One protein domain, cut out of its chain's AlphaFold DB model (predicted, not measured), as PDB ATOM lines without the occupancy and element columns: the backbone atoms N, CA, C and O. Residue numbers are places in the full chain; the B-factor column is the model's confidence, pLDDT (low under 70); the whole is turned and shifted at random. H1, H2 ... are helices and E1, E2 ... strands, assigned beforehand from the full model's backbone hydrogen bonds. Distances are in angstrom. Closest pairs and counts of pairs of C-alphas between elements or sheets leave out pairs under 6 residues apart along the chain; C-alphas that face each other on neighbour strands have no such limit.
ATOM      1  N   GLU A  33     -38.082  12.508 -13.175       45.06
ATOM      2  CA  GLU A  33     -37.122  12.719 -14.269       45.06
ATOM      3  C   GLU A  33     -35.661  12.444 -13.843       45.06
ATOM      4  O   GLU A  33     -34.925  11.749 -14.533       45.06
ATOM      5  N   LYS A  34     -35.235  12.906 -12.654       39.94
ATOM      6  CA  LYS A  34     -33.841  12.757 -12.187       39.94
ATOM      7  C   LYS A  34     -33.522  11.366 -11.642       39.94
ATOM      8  O   LYS A  34     -32.368  10.952 -11.690       39.94
ATOM      9  N   ILE A  35     -34.517  10.649 -11.115       45.34
ATOM     10  CA  ILE A  35     -34.339   9.244 -10.719       45.34
ATOM     11  C   ILE A  35     -34.282   8.373 -11.968       45.34
ATOM     12  O   ILE A  35     -33.483   7.443 -12.019       45.34
ATOM     13  N   MET A  36     -35.061   8.709 -12.999       42.28
ATOM     14  CA  MET A  36     -34.924   8.069 -14.299       42.28
ATOM     15  C   MET A  36     -33.535   8.341 -14.878       42.28
ATOM     16  O   MET A  36     -32.855   7.372 -15.166       42.28
ATOM     17  N   ASP A  37     -33.022   9.574 -14.907       42.84
ATOM     18  CA  ASP A  37     -31.654   9.849 -15.385       42.84
ATOM     19  C   ASP A  37     -30.553   9.169 -14.548       42.84
ATOM     20  O   ASP A  37     -29.582   8.642 -15.095       42.84
ATOM     21  N   ALA A  38     -30.688   9.101 -13.221       46.09
ATOM     22  CA  ALA A  38     -29.725   8.406 -12.357       46.09
ATOM     23  C   ALA A  38     -29.753   6.872 -12.540       46.09
ATOM     24  O   ALA A  38     -28.723   6.198 -12.461       46.09
ATOM     25  N   VAL A  39     -30.926   6.300 -12.821       49.50
ATOM     26  CA  VAL A  39     -31.097   4.868 -13.117       49.50
ATOM     27  C   VAL A  39     -30.704   4.547 -14.568       49.50
ATOM     28  O   VAL A  39     -30.112   3.503 -14.841       49.50
ATOM     29  N   LEU A  40     -30.957   5.464 -15.501       52.22
ATOM     30  CA  LEU A  40     -30.536   5.396 -16.900       52.22
ATOM     31  C   LEU A  40     -29.008   5.441 -16.983       52.22
ATOM     32  O   LEU A  40     -28.413   4.583 -17.623       52.22
ATOM     33  N   THR A  41     -28.352   6.353 -16.264       59.56
ATOM     34  CA  THR A  41     -26.881   6.454 -16.224       59.56
ATOM     35  C   THR A  41     -26.221   5.259 -15.528       59.56
ATOM     36  O   THR A  41     -25.158   4.801 -15.959       59.56
ATOM     37  N   THR A  42     -26.851   4.673 -14.504       72.19
ATOM     38  CA  THR A  42     -26.340   3.444 -13.865       72.19
ATOM     39  C   THR A  42     -26.521   2.206 -14.747       72.19
ATOM     40  O   THR A  42     -25.604   1.395 -14.849       72.19
ATOM     41  N   ASN A  43     -27.638   2.066 -15.462       78.75
ATOM     42  CA  ASN A  43     -27.813   0.961 -16.411       78.75
ATOM     43  C   ASN A  43     -26.938   1.123 -17.658       78.75
ATOM     44  O   ASN A  43     -26.371   0.144 -18.134       78.75
ATOM     45  N   GLN A  44     -26.760   2.349 -18.153       81.75
ATOM     46  CA  GLN A  44     -25.853   2.646 -19.260       81.75
ATOM     47  C   GLN A  44     -24.390   2.396 -18.888       81.75
ATOM     48  O   GLN A  44     -23.648   1.838 -19.692       81.75
ATOM     49  N   SER A  45     -23.955   2.754 -17.677       81.31
ATOM     50  CA  SER A  45     -22.590   2.450 -17.223       81.31
ATOM     51  C   SER A  45     -22.359   0.949 -17.037       81.31
ATOM     52  O   SER A  45     -21.304   0.452 -17.437       81.31
ATOM     53  N   LYS A  46     -23.351   0.204 -16.529       85.81
ATOM     54  CA  LYS A  46     -23.311  -1.268 -16.509       85.81
ATOM     55  C   LYS A  46     -23.229  -1.854 -17.915       85.81
ATOM     56  O   LYS A  46     -22.356  -2.676 -18.167       85.81
ATOM     57  N   ALA A  47     -24.049  -1.359 -18.843       86.00
ATOM     58  CA  ALA A  47     -24.029  -1.784 -20.237       86.00
ATOM     59  C   ALA A  47     -22.657  -1.548 -20.885       86.00
ATOM     60  O   ALA A  47     -22.108  -2.458 -21.494       86.00
ATOM     61  N   ARG A  48     -22.058  -0.364 -20.690       86.12
ATOM     62  CA  ARG A  48     -20.705  -0.061 -21.186       86.12
ATOM     63  C   ARG A  48     -19.672  -1.029 -20.621       86.12
ATOM     64  O   ARG A  48     -18.892  -1.583 -21.378       86.12
ATOM     65  N   ASN A  49     -19.695  -1.281 -19.314       87.25
ATOM     66  CA  ASN A  49     -18.752  -2.201 -18.678       87.25
ATOM     67  C   ASN A  49     -18.922  -3.643 -19.192       87.25
ATOM     68  O   ASN A  49     -17.941  -4.291 -19.549       87.25
ATOM     69  N   ALA A  50     -20.164  -4.124 -19.291       87.50
ATOM     70  CA  ALA A  50     -20.472  -5.456 -19.800       87.50
ATOM     71  C   ALA A  50     -20.017  -5.627 -21.258       87.50
ATOM     72  O   ALA A  50     -19.348  -6.604 -21.582       87.50
ATOM     73  N   VAL A  51     -20.303  -4.649 -22.120       87.88
ATOM     74  CA  VAL A  51     -19.881  -4.670 -23.527       87.88
ATOM     75  C   VAL A  51     -18.363  -4.542 -23.646       87.88
ATOM     76  O   VAL A  51     -17.758  -5.305 -24.389       87.88
ATOM     77  N   SER A  52     -17.716  -3.663 -22.871       87.88
ATOM     78  CA  SER A  52     -16.253  -3.526 -22.863       87.88
ATOM     79  C   SER A  52     -15.546  -4.839 -22.536       87.88
ATOM     80  O   SER A  52     -14.542  -5.149 -23.167       87.88
ATOM     81  N   ARG A  53     -16.075  -5.638 -21.602       87.69
ATOM     82  CA  ARG A  53     -15.507  -6.953 -21.249       87.69
ATOM     83  C   ARG A  53     -15.594  -7.976 -22.379       87.69
ATOM     84  O   ARG A  53     -14.800  -8.911 -22.398       87.69
ATOM     85  N   LEU A  54     -16.547  -7.814 -23.294       86.25
ATOM     86  CA  LEU A  54     -16.688  -8.683 -24.459       86.25
ATOM     87  C   LEU A  54     -15.737  -8.295 -25.587       86.25
ATOM     88  O   LEU A  54     -15.511  -9.113 -26.469       86.25
ATOM     89  N   LEU A  55     -15.175  -7.087 -25.580       88.00
ATOM     90  CA  LEU A  55     -14.286  -6.624 -26.639       88.00
ATOM     91  C   LEU A  55     -12.874  -7.211 -26.511       88.00
ATOM     92  O   LEU A  55     -12.366  -7.466 -25.420       88.00
ATOM     93  N   LEU A  56     -12.204  -7.376 -27.650       86.50
ATOM     94  CA  LEU A  56     -10.790  -7.751 -27.717       86.50
ATOM     95  C   LEU A  56      -9.899  -6.678 -27.079       86.50
ATOM     96  O   LEU A  56      -8.986  -7.002 -26.325       86.50
ATOM     97  N   ASN A  57     -10.200  -5.404 -27.346       86.06
ATOM     98  CA  ASN A  57      -9.478  -4.248 -26.817       86.06
ATOM     99  C   ASN A  57     -10.416  -3.344 -25.996       86.06
ATOM    100  O   ASN A  57     -10.934  -2.353 -26.528       86.06
ATOM    101  N   PRO A  58     -10.629  -3.639 -24.699       85.81
ATOM    102  CA  PRO A  58     -11.605  -2.937 -23.861       85.81
ATOM    103  C   PRO A  58     -11.315  -1.438 -23.701       85.81
ATOM    104  O   PRO A  58     -12.242  -0.642 -23.596       85.81
ATOM    105  N   SER A  59     -10.040  -1.037 -23.716       85.38
ATOM    106  CA  SER A  59      -9.609   0.363 -23.579       85.38
ATOM    107  C   SER A  59      -9.868   1.221 -24.821       85.38
ATOM    108  O   SER A  59      -9.800   2.442 -24.738       85.38
ATOM    109  N   SER A  60     -10.167   0.597 -25.964       85.62
ATOM    110  CA  SER A  60     -10.460   1.284 -27.231       85.62
ATOM    111  C   SER A  60     -11.956   1.455 -27.510       85.62
ATOM    112  O   SER A  60     -12.322   1.871 -28.605       85.62
ATOM    113  N   ALA A  61     -12.811   1.085 -26.555       86.38
ATOM    114  CA  ALA A  61     -14.255   1.059 -26.725       86.38
ATOM    115  C   ALA A  61     -14.860   2.472 -26.699       86.38
ATOM    116  O   ALA A  61     -14.842   3.151 -25.672       86.38
ATOM    117  N   GLU A  62     -15.452   2.881 -27.815       87.56
ATOM    118  CA  GLU A  62     -16.245   4.100 -27.947       87.56
ATOM    119  C   GLU A  62     -17.717   3.713 -28.075       87.56
ATOM    120  O   GLU A  62     -18.079   2.885 -28.910       87.56
ATOM    121  N   PHE A  63     -18.567   4.294 -27.231       87.00
ATOM    122  CA  PHE A  63     -19.993   3.988 -27.195       87.00
ATOM    123  C   PHE A  63     -20.805   5.176 -27.681       87.00
ATOM    124  O   PHE A  63     -20.576   6.298 -27.230       87.00
ATOM    125  N   ASP A  64     -21.803   4.911 -28.516       83.06
ATOM    126  CA  ASP A  64     -22.697   5.926 -29.055       83.06
ATOM    127  C   ASP A  64     -24.162   5.454 -29.022       83.06
ATOM    128  O   ASP A  64     -24.458   4.264 -28.871       83.06
ATOM    129  N   GLY A  65     -25.097   6.403 -29.073       80.06
ATOM    130  CA  GLY A  65     -26.529   6.130 -29.212       80.06
ATOM    131  C   GLY A  65     -27.154   5.268 -28.107       80.06
ATOM    132  O   GLY A  65     -28.077   4.506 -28.397       80.06
ATOM    133  N   LEU A  66     -26.669   5.348 -26.858       83.75
ATOM    134  CA  LEU A  66     -27.213   4.534 -25.767       83.75
ATOM    135  C   LEU A  66     -28.655   4.936 -25.428       83.75
ATOM    136  O   LEU A  66     -28.920   6.057 -24.998       83.75
ATOM    137  N   ARG A  67     -29.568   3.973 -25.515       82.12
ATOM    138  CA  ARG A  67     -30.979   4.093 -25.142       82.12
ATOM    139  C   ARG A  67     -31.371   2.947 -24.225       82.12
ATOM    140  O   ARG A  67     -30.949   1.815 -24.433       82.12
ATOM    141  N   SER A  68     -32.161   3.233 -23.197       82.00
ATOM    142  CA  SER A  68     -32.751   2.176 -22.370       82.00
ATOM    143  C   SER A  68     -34.152   1.884 -22.878       82.00
ATOM    144  O   SER A  68     -34.922   2.816 -23.089       82.00
ATOM    145  N   VAL A  69     -34.466   0.612 -23.085       80.94
ATOM    146  CA  VAL A  69     -35.760   0.142 -23.581       80.94
ATOM    147  C   VAL A  69     -36.306  -0.887 -22.603       80.94
ATOM    148  O   VAL A  69     -35.547  -1.688 -22.071       80.94
ATOM    149  N   GLU A  70     -37.604  -0.870 -22.327       80.69
ATOM    150  CA  GLU A  70     -38.231  -1.802 -21.388       80.69
ATOM    151  C   GLU A  70     -39.279  -2.641 -22.110       80.69
ATOM    152  O   GLU A  70     -40.344  -2.139 -22.431       80.69
ATOM    153  N   ALA A  71     -38.994  -3.913 -22.369       75.94
ATOM    154  CA  ALA A  71     -39.896  -4.816 -23.079       75.94
ATOM    155  C   ALA A  71     -40.223  -6.030 -22.211       75.94
ATOM    156  O   ALA A  71     -39.342  -6.550 -21.527       75.94
ATOM    157  N   ASP A  72     -41.485  -6.466 -22.219       69.75
ATOM    158  CA  ASP A  72     -41.967  -7.629 -21.457       69.75
ATOM    159  C   ASP A  72     -41.644  -7.565 -19.948       69.75
ATOM    160  O   ASP A  72     -41.341  -8.571 -19.304       69.75
ATOM    161  N   GLY A  73     -41.654  -6.355 -19.373       72.12
ATOM    162  CA  GLY A  73     -41.286  -6.111 -17.971       72.12
ATOM    163  C   GLY A  73     -39.787  -6.257 -17.674       72.12
ATOM    164  O   GLY A  73     -39.380  -6.286 -16.512       72.12
ATOM    165  N   GLN A  74     -38.948  -6.358 -18.709       75.00
ATOM    166  CA  GLN A  74     -37.497  -6.461 -18.609       75.00
ATOM    167  C   GLN A  74     -36.818  -5.239 -19.227       75.00
ATOM    168  O   GLN A  74     -37.175  -4.768 -20.304       75.00
ATOM    169  N   LYS A  75     -35.792  -4.728 -18.541       83.81
ATOM    170  CA  LYS A  75     -35.021  -3.567 -18.997       83.81
ATOM    171  C   LYS A  75     -33.836  -3.999 -19.846       83.81
ATOM    172  O   LYS A  75     -33.054  -4.867 -19.453       83.81
ATOM    173  N   TYR A  76     -33.673  -3.315 -20.963       85.00
ATOM    174  CA  TYR A  76     -32.602  -3.467 -21.926       85.00
ATOM    175  C   TYR A  76     -31.905  -2.125 -22.138       85.00
ATOM    176  O   TYR A  76     -32.513  -1.065 -22.021       85.00
ATOM    177  N   VAL A  77     -30.619  -2.156 -22.463       87.88
ATOM    178  CA  VAL A  77     -29.864  -0.997 -22.932       87.88
ATOM    179  C   VAL A  77     -29.304  -1.334 -24.296       87.88
ATOM    180  O   VAL A  77     -28.613  -2.329 -24.472       87.88
ATOM    181  N   CYS A  78     -29.612  -0.488 -25.257       88.62
ATOM    182  CA  CYS A  78     -29.245  -0.629 -26.647       88.62
ATOM    183  C   CYS A  78     -28.328   0.507 -27.053       88.62
ATOM    184  O   CYS A  78     -28.519   1.630 -26.598       88.62
ATOM    185  N   GLY A  79     -27.365   0.245 -27.921       89.06
ATOM    186  CA  GLY A  79     -26.494   1.286 -28.450       89.06
ATOM    187  C   GLY A  79     -25.582   0.753 -29.535       89.06
ATOM    188  O   GLY A  79     -25.753  -0.370 -30.010       89.06
ATOM    189  N   SER A  80     -24.604   1.562 -29.916       88.38
ATOM    190  CA  SER A  80     -23.522   1.162 -30.803       88.38
ATOM    191  C   SER A  80     -22.176   1.251 -30.091       88.38
ATOM    192  O   SER A  80     -21.962   2.088 -29.213       88.38
ATOM    193  N   VAL A  81     -21.270   0.349 -30.456       90.75
ATOM    194  CA  VAL A  81     -19.902   0.298 -29.953       90.75
ATOM    195  C   VAL A  81     -18.920   0.229 -31.112       90.75
ATOM    196  O   VAL A  81     -19.120  -0.504 -32.082       90.75
ATOM    197  N   ARG A  82     -17.844   0.999 -31.002       89.56
ATOM    198  CA  ARG A  82     -16.703   0.994 -31.908       89.56
ATOM    199  C   ARG A  82     -15.468   0.604 -31.113       89.56
ATOM    200  O   ARG A  82     -15.239   1.141 -30.035       89.56
ATOM    201  N   ALA A  83     -14.682  -0.338 -31.616       90.44
ATOM    202  CA  ALA A  83     -13.499  -0.823 -30.914       90.44
ATOM    203  C   ALA A  83     -12.441  -1.333 -31.889       90.44
ATOM    204  O   ALA A  83     -12.735  -1.610 -33.056       90.44
ATOM    205  N   LYS A  84     -11.203  -1.459 -31.402       88.06
ATOM    206  CA  LYS A  84     -10.103  -2.027 -32.177       88.06
ATOM    207  C   LYS A  84     -10.205  -3.546 -32.268       88.06
ATOM    208  O   LYS A  84     -10.346  -4.223 -31.247       88.06
ATOM    209  N   ASP A  85     -10.071  -4.061 -33.482       86.69
ATOM    210  CA  ASP A  85      -9.977  -5.485 -33.785       86.69
ATOM    211  C   ASP A  85      -8.603  -6.072 -33.392       86.69
ATOM    212  O   ASP A  85      -7.758  -5.400 -32.788       86.69
ATOM    213  N   ARG A  86      -8.350  -7.340 -33.747       84.94
ATOM    214  CA  ARG A  86      -7.055  -8.003 -33.491       84.94
ATOM    215  C   ARG A  86      -5.873  -7.357 -34.219       84.94
ATOM    216  O   ARG A  86      -4.744  -7.521 -33.770       84.94
ATOM    217  N   SER A  87      -6.114  -6.649 -35.322       85.25
ATOM    218  CA  SER A  87      -5.080  -5.934 -36.081       85.25
ATOM    219  C   SER A  87      -4.757  -4.556 -35.489       85.25
ATOM    220  O   SER A  87      -3.783  -3.922 -35.886       85.25
ATOM    221  N   GLY A  88      -5.552  -4.094 -34.517       82.25
ATOM    222  CA  GLY A  88      -5.426  -2.770 -33.910       82.25
ATOM    223  C   GLY A  88      -6.150  -1.665 -34.688       82.25
ATOM    224  O   GLY A  88      -6.079  -0.499 -34.284       82.25
ATOM    225  N   ALA A  89      -6.863  -2.012 -35.763       87.00
ATOM    226  CA  ALA A  89      -7.708  -1.102 -36.524       87.00
ATOM    227  C   ALA A  89      -9.103  -1.022 -35.895       87.00
ATOM    228  O   ALA A  89      -9.626  -2.006 -35.381       87.00
ATOM    229  N   TYR A  90      -9.732   0.153 -35.932       83.25
ATOM    230  CA  TYR A  90     -11.120   0.276 -35.493       83.25
ATOM    231  C   TYR A  90     -12.042  -0.414 -36.493       83.25
ATOM    232  O   TYR A  90     -12.160   0.050 -37.630       83.25
ATOM    233  N   ALA A  91     -12.745  -1.455 -36.057       76.88
ATOM    234  CA  ALA A  91     -13.875  -1.947 -36.828       76.88
ATOM    235  C   ALA A  91     -15.030  -0.939 -36.710       76.88
ATOM    236  O   ALA A  91     -15.130  -0.208 -35.720       76.88
ATOM    237  N   GLY A  92     -15.871  -0.858 -37.742       78.25
ATOM    238  CA  GLY A  92     -17.012   0.061 -37.781       78.25
ATOM    239  C   GLY A  92     -17.978  -0.104 -36.598       78.25
ATOM    240  O   GLY A  92     -17.872  -1.037 -35.805       78.25
ATOM    241  N   ASN A  93     -18.940   0.813 -36.486       83.81
ATOM    242  CA  ASN A  93     -19.918   0.799 -35.398       83.81
ATOM    243  C   ASN A  93     -20.749  -0.492 -35.423       83.81
ATOM    244  O   ASN A  93     -21.439  -0.768 -36.405       83.81
ATOM    245  N   ARG A  94     -20.712  -1.256 -34.329       87.50
ATOM    246  CA  ARG A  94     -21.517  -2.468 -34.129       87.50
ATOM    247  C   ARG A  94     -22.635  -2.202 -33.143       87.50
ATOM    248  O   ARG A  94     -22.416  -1.540 -32.132       87.50
ATOM    249  N   ALA A  95     -23.830  -2.705 -33.423       87.12
ATOM    250  CA  ALA A  95     -24.937  -2.591 -32.485       87.12
ATOM    251  C   ALA A  95     -24.719  -3.542 -31.301       87.12
ATOM    252  O   ALA A  95     -24.179  -4.635 -31.459       87.12
ATOM    253  N   PHE A  96     -25.141  -3.138 -30.109       88.25
ATOM    254  CA  PHE A  96     -25.150  -4.013 -28.947       88.25
ATOM    255  C   PHE A  96     -26.467  -3.904 -28.189       88.25
ATOM    256  O   PHE A  96     -27.119  -2.855 -28.166       88.25
ATOM    257  N   VAL A  97     -26.817  -5.000 -27.523       90.06
ATOM    258  CA  VAL A  97     -27.964  -5.092 -26.622       90.06
ATOM    259  C   VAL A  97     -27.498  -5.651 -25.293       90.06
ATOM    260  O   VAL A  97     -26.867  -6.702 -25.233       90.06
ATOM    261  N   TYR A  98     -27.834  -4.954 -24.221       88.12
ATOM    262  CA  TYR A  98     -27.539  -5.333 -22.851       88.12
ATOM    263  C   TYR A  98     -28.840  -5.581 -22.093       88.12
ATOM    264  O   TYR A  98     -29.682  -4.697 -22.001       88.12
ATOM    265  N   ALA A  99     -29.010  -6.778 -21.542       86.31
ATOM    266  CA  ALA A  99     -30.152  -7.139 -20.715       86.31
ATOM    267  C   ALA A  99     -29.828  -6.870 -19.240       86.31
ATOM    268  O   ALA A  99     -28.999  -7.554 -18.642       86.31
ATOM    269  N   VAL A 100     -30.510  -5.893 -18.636       83.75
ATOM    270  CA  VAL A 100     -30.232  -5.428 -17.266       83.75
ATOM    271  C   VAL A 100     -30.534  -6.512 -16.228       83.75
ATOM    272  O   VAL A 100     -29.820  -6.622 -15.235       83.75
ATOM    273  N   ALA A 101     -31.572  -7.322 -16.453       78.25
ATOM    274  CA  ALA A 101     -32.025  -8.343 -15.503       78.25
ATOM    275  C   ALA A 101     -31.003  -9.472 -15.280       78.25
ATOM    276  O   ALA A 101     -30.936 -10.037 -14.190       78.25
ATOM    277  N   ILE A 102     -30.216  -9.789 -16.311       77.69
ATOM    278  CA  ILE A 102     -29.255 -10.901 -16.320       77.69
ATOM    279  C   ILE A 102     -27.800 -10.437 -16.492       77.69
ATOM    280  O   ILE A 102     -26.921 -11.280 -16.622       77.69
ATOM    281  N   ASP A 103     -27.553  -9.120 -16.499       81.00
ATOM    282  CA  ASP A 103     -26.229  -8.497 -16.693       81.00
ATOM    283  C   ASP A 103     -25.470  -9.068 -17.907       81.00
ATOM    284  O   ASP A 103     -24.285  -9.393 -17.852       81.00
ATOM    285  N   PHE A 104     -26.189  -9.245 -19.020       82.12
ATOM    286  CA  PHE A 104     -25.670  -9.921 -20.209       82.12
ATOM    287  C   PHE A 104     -25.713  -9.007 -21.429       82.12
ATOM    288  O   PHE A 104     -26.777  -8.495 -21.784       82.12
ATOM    289  N   ALA A 105     -24.568  -8.826 -22.088       85.75
ATOM    290  CA  ALA A 105     -24.439  -8.047 -23.314       85.75
ATOM    291  C   ALA A 105     -24.255  -8.955 -24.535       85.75
ATOM    292  O   ALA A 105     -23.621 -10.003 -24.460       85.75
ATOM    293  N   ARG A 106     -24.801  -8.530 -25.671       85.81
ATOM    294  CA  ARG A 106     -24.626  -9.147 -26.989       85.81
ATOM    295  C   ARG A 106     -24.212  -8.067 -27.967       85.81
ATOM    296  O   ARG A 106     -24.774  -6.975 -27.926       85.81
ATOM    297  N   ILE A 107     -23.265  -8.376 -28.838       86.31
ATOM    298  CA  ILE A 107     -22.770  -7.464 -29.870       86.31
ATOM    299  C   ILE A 107     -23.078  -8.104 -31.221       86.31
ATOM    300  O   ILE A 107     -22.841  -9.295 -31.400       86.31
ATOM    301  N   ASP A 108     -23.622  -7.315 -32.141       84.69
ATOM    302  CA  ASP A 108     -23.810  -7.681 -33.543       84.69
ATOM    303  C   ASP A 108     -22.460  -7.611 -34.262       84.69
ATOM    304  O   ASP A 108     -22.100  -6.610 -34.885       84.69
ATOM    305  N   ASP A 109     -21.638  -8.629 -34.045       78.50
ATOM    306  CA  ASP A 109     -20.309  -8.754 -34.628       78.50
ATOM    307  C   ASP A 109     -20.084 -10.197 -35.078       78.50
ATOM    308  O   ASP A 109     -20.580 -11.114 -34.440       78.50
ATOM    309  N   ASP A 110     -19.301 -10.395 -36.139       76.38
ATOM    310  CA  ASP A 110     -19.039 -11.713 -36.746       76.38
ATOM    311  C   ASP A 110     -17.715 -12.356 -36.287       76.38
ATOM    312  O   ASP A 110     -17.323 -13.412 -36.776       76.38
ATOM    313  N   GLY A 111     -16.962 -11.705 -35.398       74.06
ATOM    314  CA  GLY A 111     -15.646 -12.188 -34.948       74.06
ATOM    315  C   GLY A 111     -14.605 -11.091 -34.801       74.06
ATOM    316  O   GLY A 111     -13.496 -11.335 -34.325       74.06
ATOM    317  N   THR A 112     -14.937  -9.895 -35.278       79.44
ATOM    318  CA  THR A 112     -13.992  -8.816 -35.548       79.44
ATOM    319  C   THR A 112     -13.534  -8.115 -34.278       79.44
ATOM    320  O   THR A 112     -12.342  -7.865 -34.112       79.44
ATOM    321  N   ILE A 113     -14.472  -7.777 -33.390       81.69
ATOM    322  CA  ILE A 113     -14.207  -6.944 -32.207       81.69
ATOM    323  C   ILE A 113     -14.506  -7.641 -30.890       81.69
ATOM    324  O   ILE A 113     -13.954  -7.223 -29.871       81.69
ATOM    325  N   ALA A 114     -15.341  -8.682 -30.884       83.25
ATOM    326  CA  ALA A 114     -15.711  -9.399 -29.670       83.25
ATOM    327  C   ALA A 114     -14.887 -10.686 -29.462       83.25
ATOM    328  O   ALA A 114     -14.453 -11.338 -30.406       83.25
ATOM    329  N   GLN A 115     -14.664 -11.062 -28.202       77.88
ATOM    330  CA  GLN A 115     -14.038 -12.326 -27.799       77.88
ATOM    331  C   GLN A 115     -15.024 -13.497 -27.827       77.88
ATOM    332  O   GLN A 115     -14.607 -14.648 -27.956       77.88
ATOM    333  N   ARG A 116     -16.317 -13.211 -27.644       70.88
ATOM    334  CA  ARG A 116     -17.399 -14.194 -27.616       70.88
ATOM    335  C   ARG A 116     -18.529 -13.758 -28.533       70.88
ATOM    336  O   ARG A 116     -18.884 -12.581 -28.566       70.88
ATOM    337  N   HIS A 117     -19.090 -14.749 -29.216       68.38
ATOM    338  CA  HIS A 117     -20.114 -14.595 -30.235       68.38
ATOM    339  C   HIS A 117     -21.362 -15.329 -29.793       68.38
ATOM    340  O   HIS A 117     -21.447 -16.551 -29.881       68.38
ATOM    341  N   ASP A 118     -22.319 -14.560 -29.298       69.25
ATOM    342  CA  ASP A 118     -23.647 -15.049 -28.967       69.25
ATOM    343  C   ASP A 118     -24.631 -14.579 -30.033       69.25
ATOM    344  O   ASP A 118     -24.494 -13.475 -30.558       69.25
ATOM    345  N   ALA A 119     -25.646 -15.397 -30.334       72.81
ATOM    346  CA  ALA A 119     -26.664 -15.055 -31.324       72.81
ATOM    347  C   ALA A 119     -27.265 -13.674 -31.015       72.81
ATOM    348  O   ALA A 119     -27.935 -13.492 -29.985       72.81
ATOM    349  N   TYR A 120     -26.992 -12.704 -31.889       75.38
ATOM    350  CA  TYR A 120     -27.446 -11.336 -31.706       75.38
ATOM    351  C   TYR A 120     -28.974 -11.293 -31.712       75.38
ATOM    352  O   TYR A 120     -29.645 -11.972 -32.490       75.38
ATOM    353  N   ARG A 121     -29.535 -10.507 -30.792       74.81
ATOM    354  CA  ARG A 121     -30.960 -10.197 -30.768       74.81
ATOM    355  C   ARG A 121     -31.105  -8.709 -30.978       74.81
ATOM    356  O   ARG A 121     -30.471  -7.930 -30.273       74.81
ATOM    357  N   THR A 122     -31.961  -8.336 -31.918       76.56
ATOM    358  CA  THR A 122     -32.332  -6.946 -32.146       76.56
ATOM    359  C   THR A 122     -32.952  -6.359 -30.884       76.56
ATOM    360  O   THR A 122     -33.649  -7.051 -30.139       76.56
ATOM    361  N   CYS A 123     -32.699  -5.074 -30.649       74.19
ATOM    362  CA  CYS A 123     -33.309  -4.334 -29.552       74.19
ATOM    363  C   CYS A 123     -34.827  -4.494 -29.574       74.19
ATOM    364  O   CYS A 123     -35.433  -4.135 -30.589       74.19
ATOM    365  N   PRO A 124     -35.443  -4.993 -28.489       70.00
ATOM    366  CA  PRO A 124     -36.888  -5.026 -28.422       70.00
ATOM    367  C   PRO A 124     -37.385  -3.581 -28.455       70.00
ATOM    368  O   PRO A 124     -36.831  -2.718 -27.779       70.00
ATOM    369  N   VAL A 125     -38.360  -3.304 -29.312       60.22
ATOM    370  CA  VAL A 125     -38.934  -1.971 -29.511       60.22
ATOM    371  C   VAL A 125     -40.227  -1.907 -28.707       60.22
ATOM    372  O   VAL A 125     -41.094  -2.756 -28.879       60.22
ATOM    373  N   THR A 126     -40.355  -0.937 -27.805       51.81
ATOM    374  CA  THR A 126     -41.634  -0.640 -27.145       51.81
ATOM    375  C   THR A 126     -42.545   0.151 -28.077       51.81
ATOM    376  O   THR A 126     -42.064   0.916 -28.908       51.81
ATOM    377  N   GLU A 127     -43.865   0.067 -27.886       49.59
ATOM    378  CA  GLU A 127     -44.858   0.862 -28.637       49.59
ATOM    379  C   GLU A 127     -44.607   2.390 -28.564       49.59
ATOM    380  O   GLU A 127     -45.019   3.148 -29.439       49.59
ATOM    381  N   GLN A 128     -43.874   2.869 -27.550       44.16
ATOM    382  CA  GLN A 128     -43.424   4.265 -27.445       44.16
ATOM    383  C   GLN A 128     -42.303   4.605 -28.441       44.16
ATOM    384  O   GLN A 128     -42.317   5.693 -29.016       44.16
TER     385      GLN A 128
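AT A GLANCE: This is residues 33 to 128 of the 312 residues of an uncharacterized protein of Bradyrhizobiaceae bacterium (UniProt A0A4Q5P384). A twisted sheet of four strands, E1 E2 E3 E4, has one long helix, H1, slantwise over one face; residues 33 to 38 of H1 stick out. The 96 printed residues run H1 E1 E2 E3 E4, with an antiparallel sheet, mixed class. The whole is compact, radius of gyration of the C-alphas 13.2 A, spanning 42 by 26 by 21 A.

HOW THE PARTS SIT: E1, residues 62 to 71, E2, 74 to 84, E3, 90 to 99, and E4, 104 to 107, form a meander, each strand the antiparallel neighbour of the one before. Within hydrogen-bond range are N 64 and O 80, 2.9 A, N 79 and O 96, 3.1 A, and N 97 and O 106, 2.9 A. H1, residues 33 to 54, is on the sheet, two layers, at a height of 8.2 A; the closest C-alphas of H1 and E3 are Ala 47 and Tyr 98, 5.6 A. Every O i to N i+4 pair in H1 is within range.

IN THESE COORDINATES: H1, 31.3 A, begins at C-alpha 33 (-37.122, 12.719, -14.269). E1 measures 25.7 A, E2 30.9 A, E3 25.2 A; E4, 10.4 A, ends at C-alpha 107 (-22.770, -7.464, -29.870).

THE WHOLE: The printed part has no cut. Residues 108 to 128 hold no named element. pLDDT is under 70 at residues 33 to 41, 72, 117 to 118 and 125 to 128.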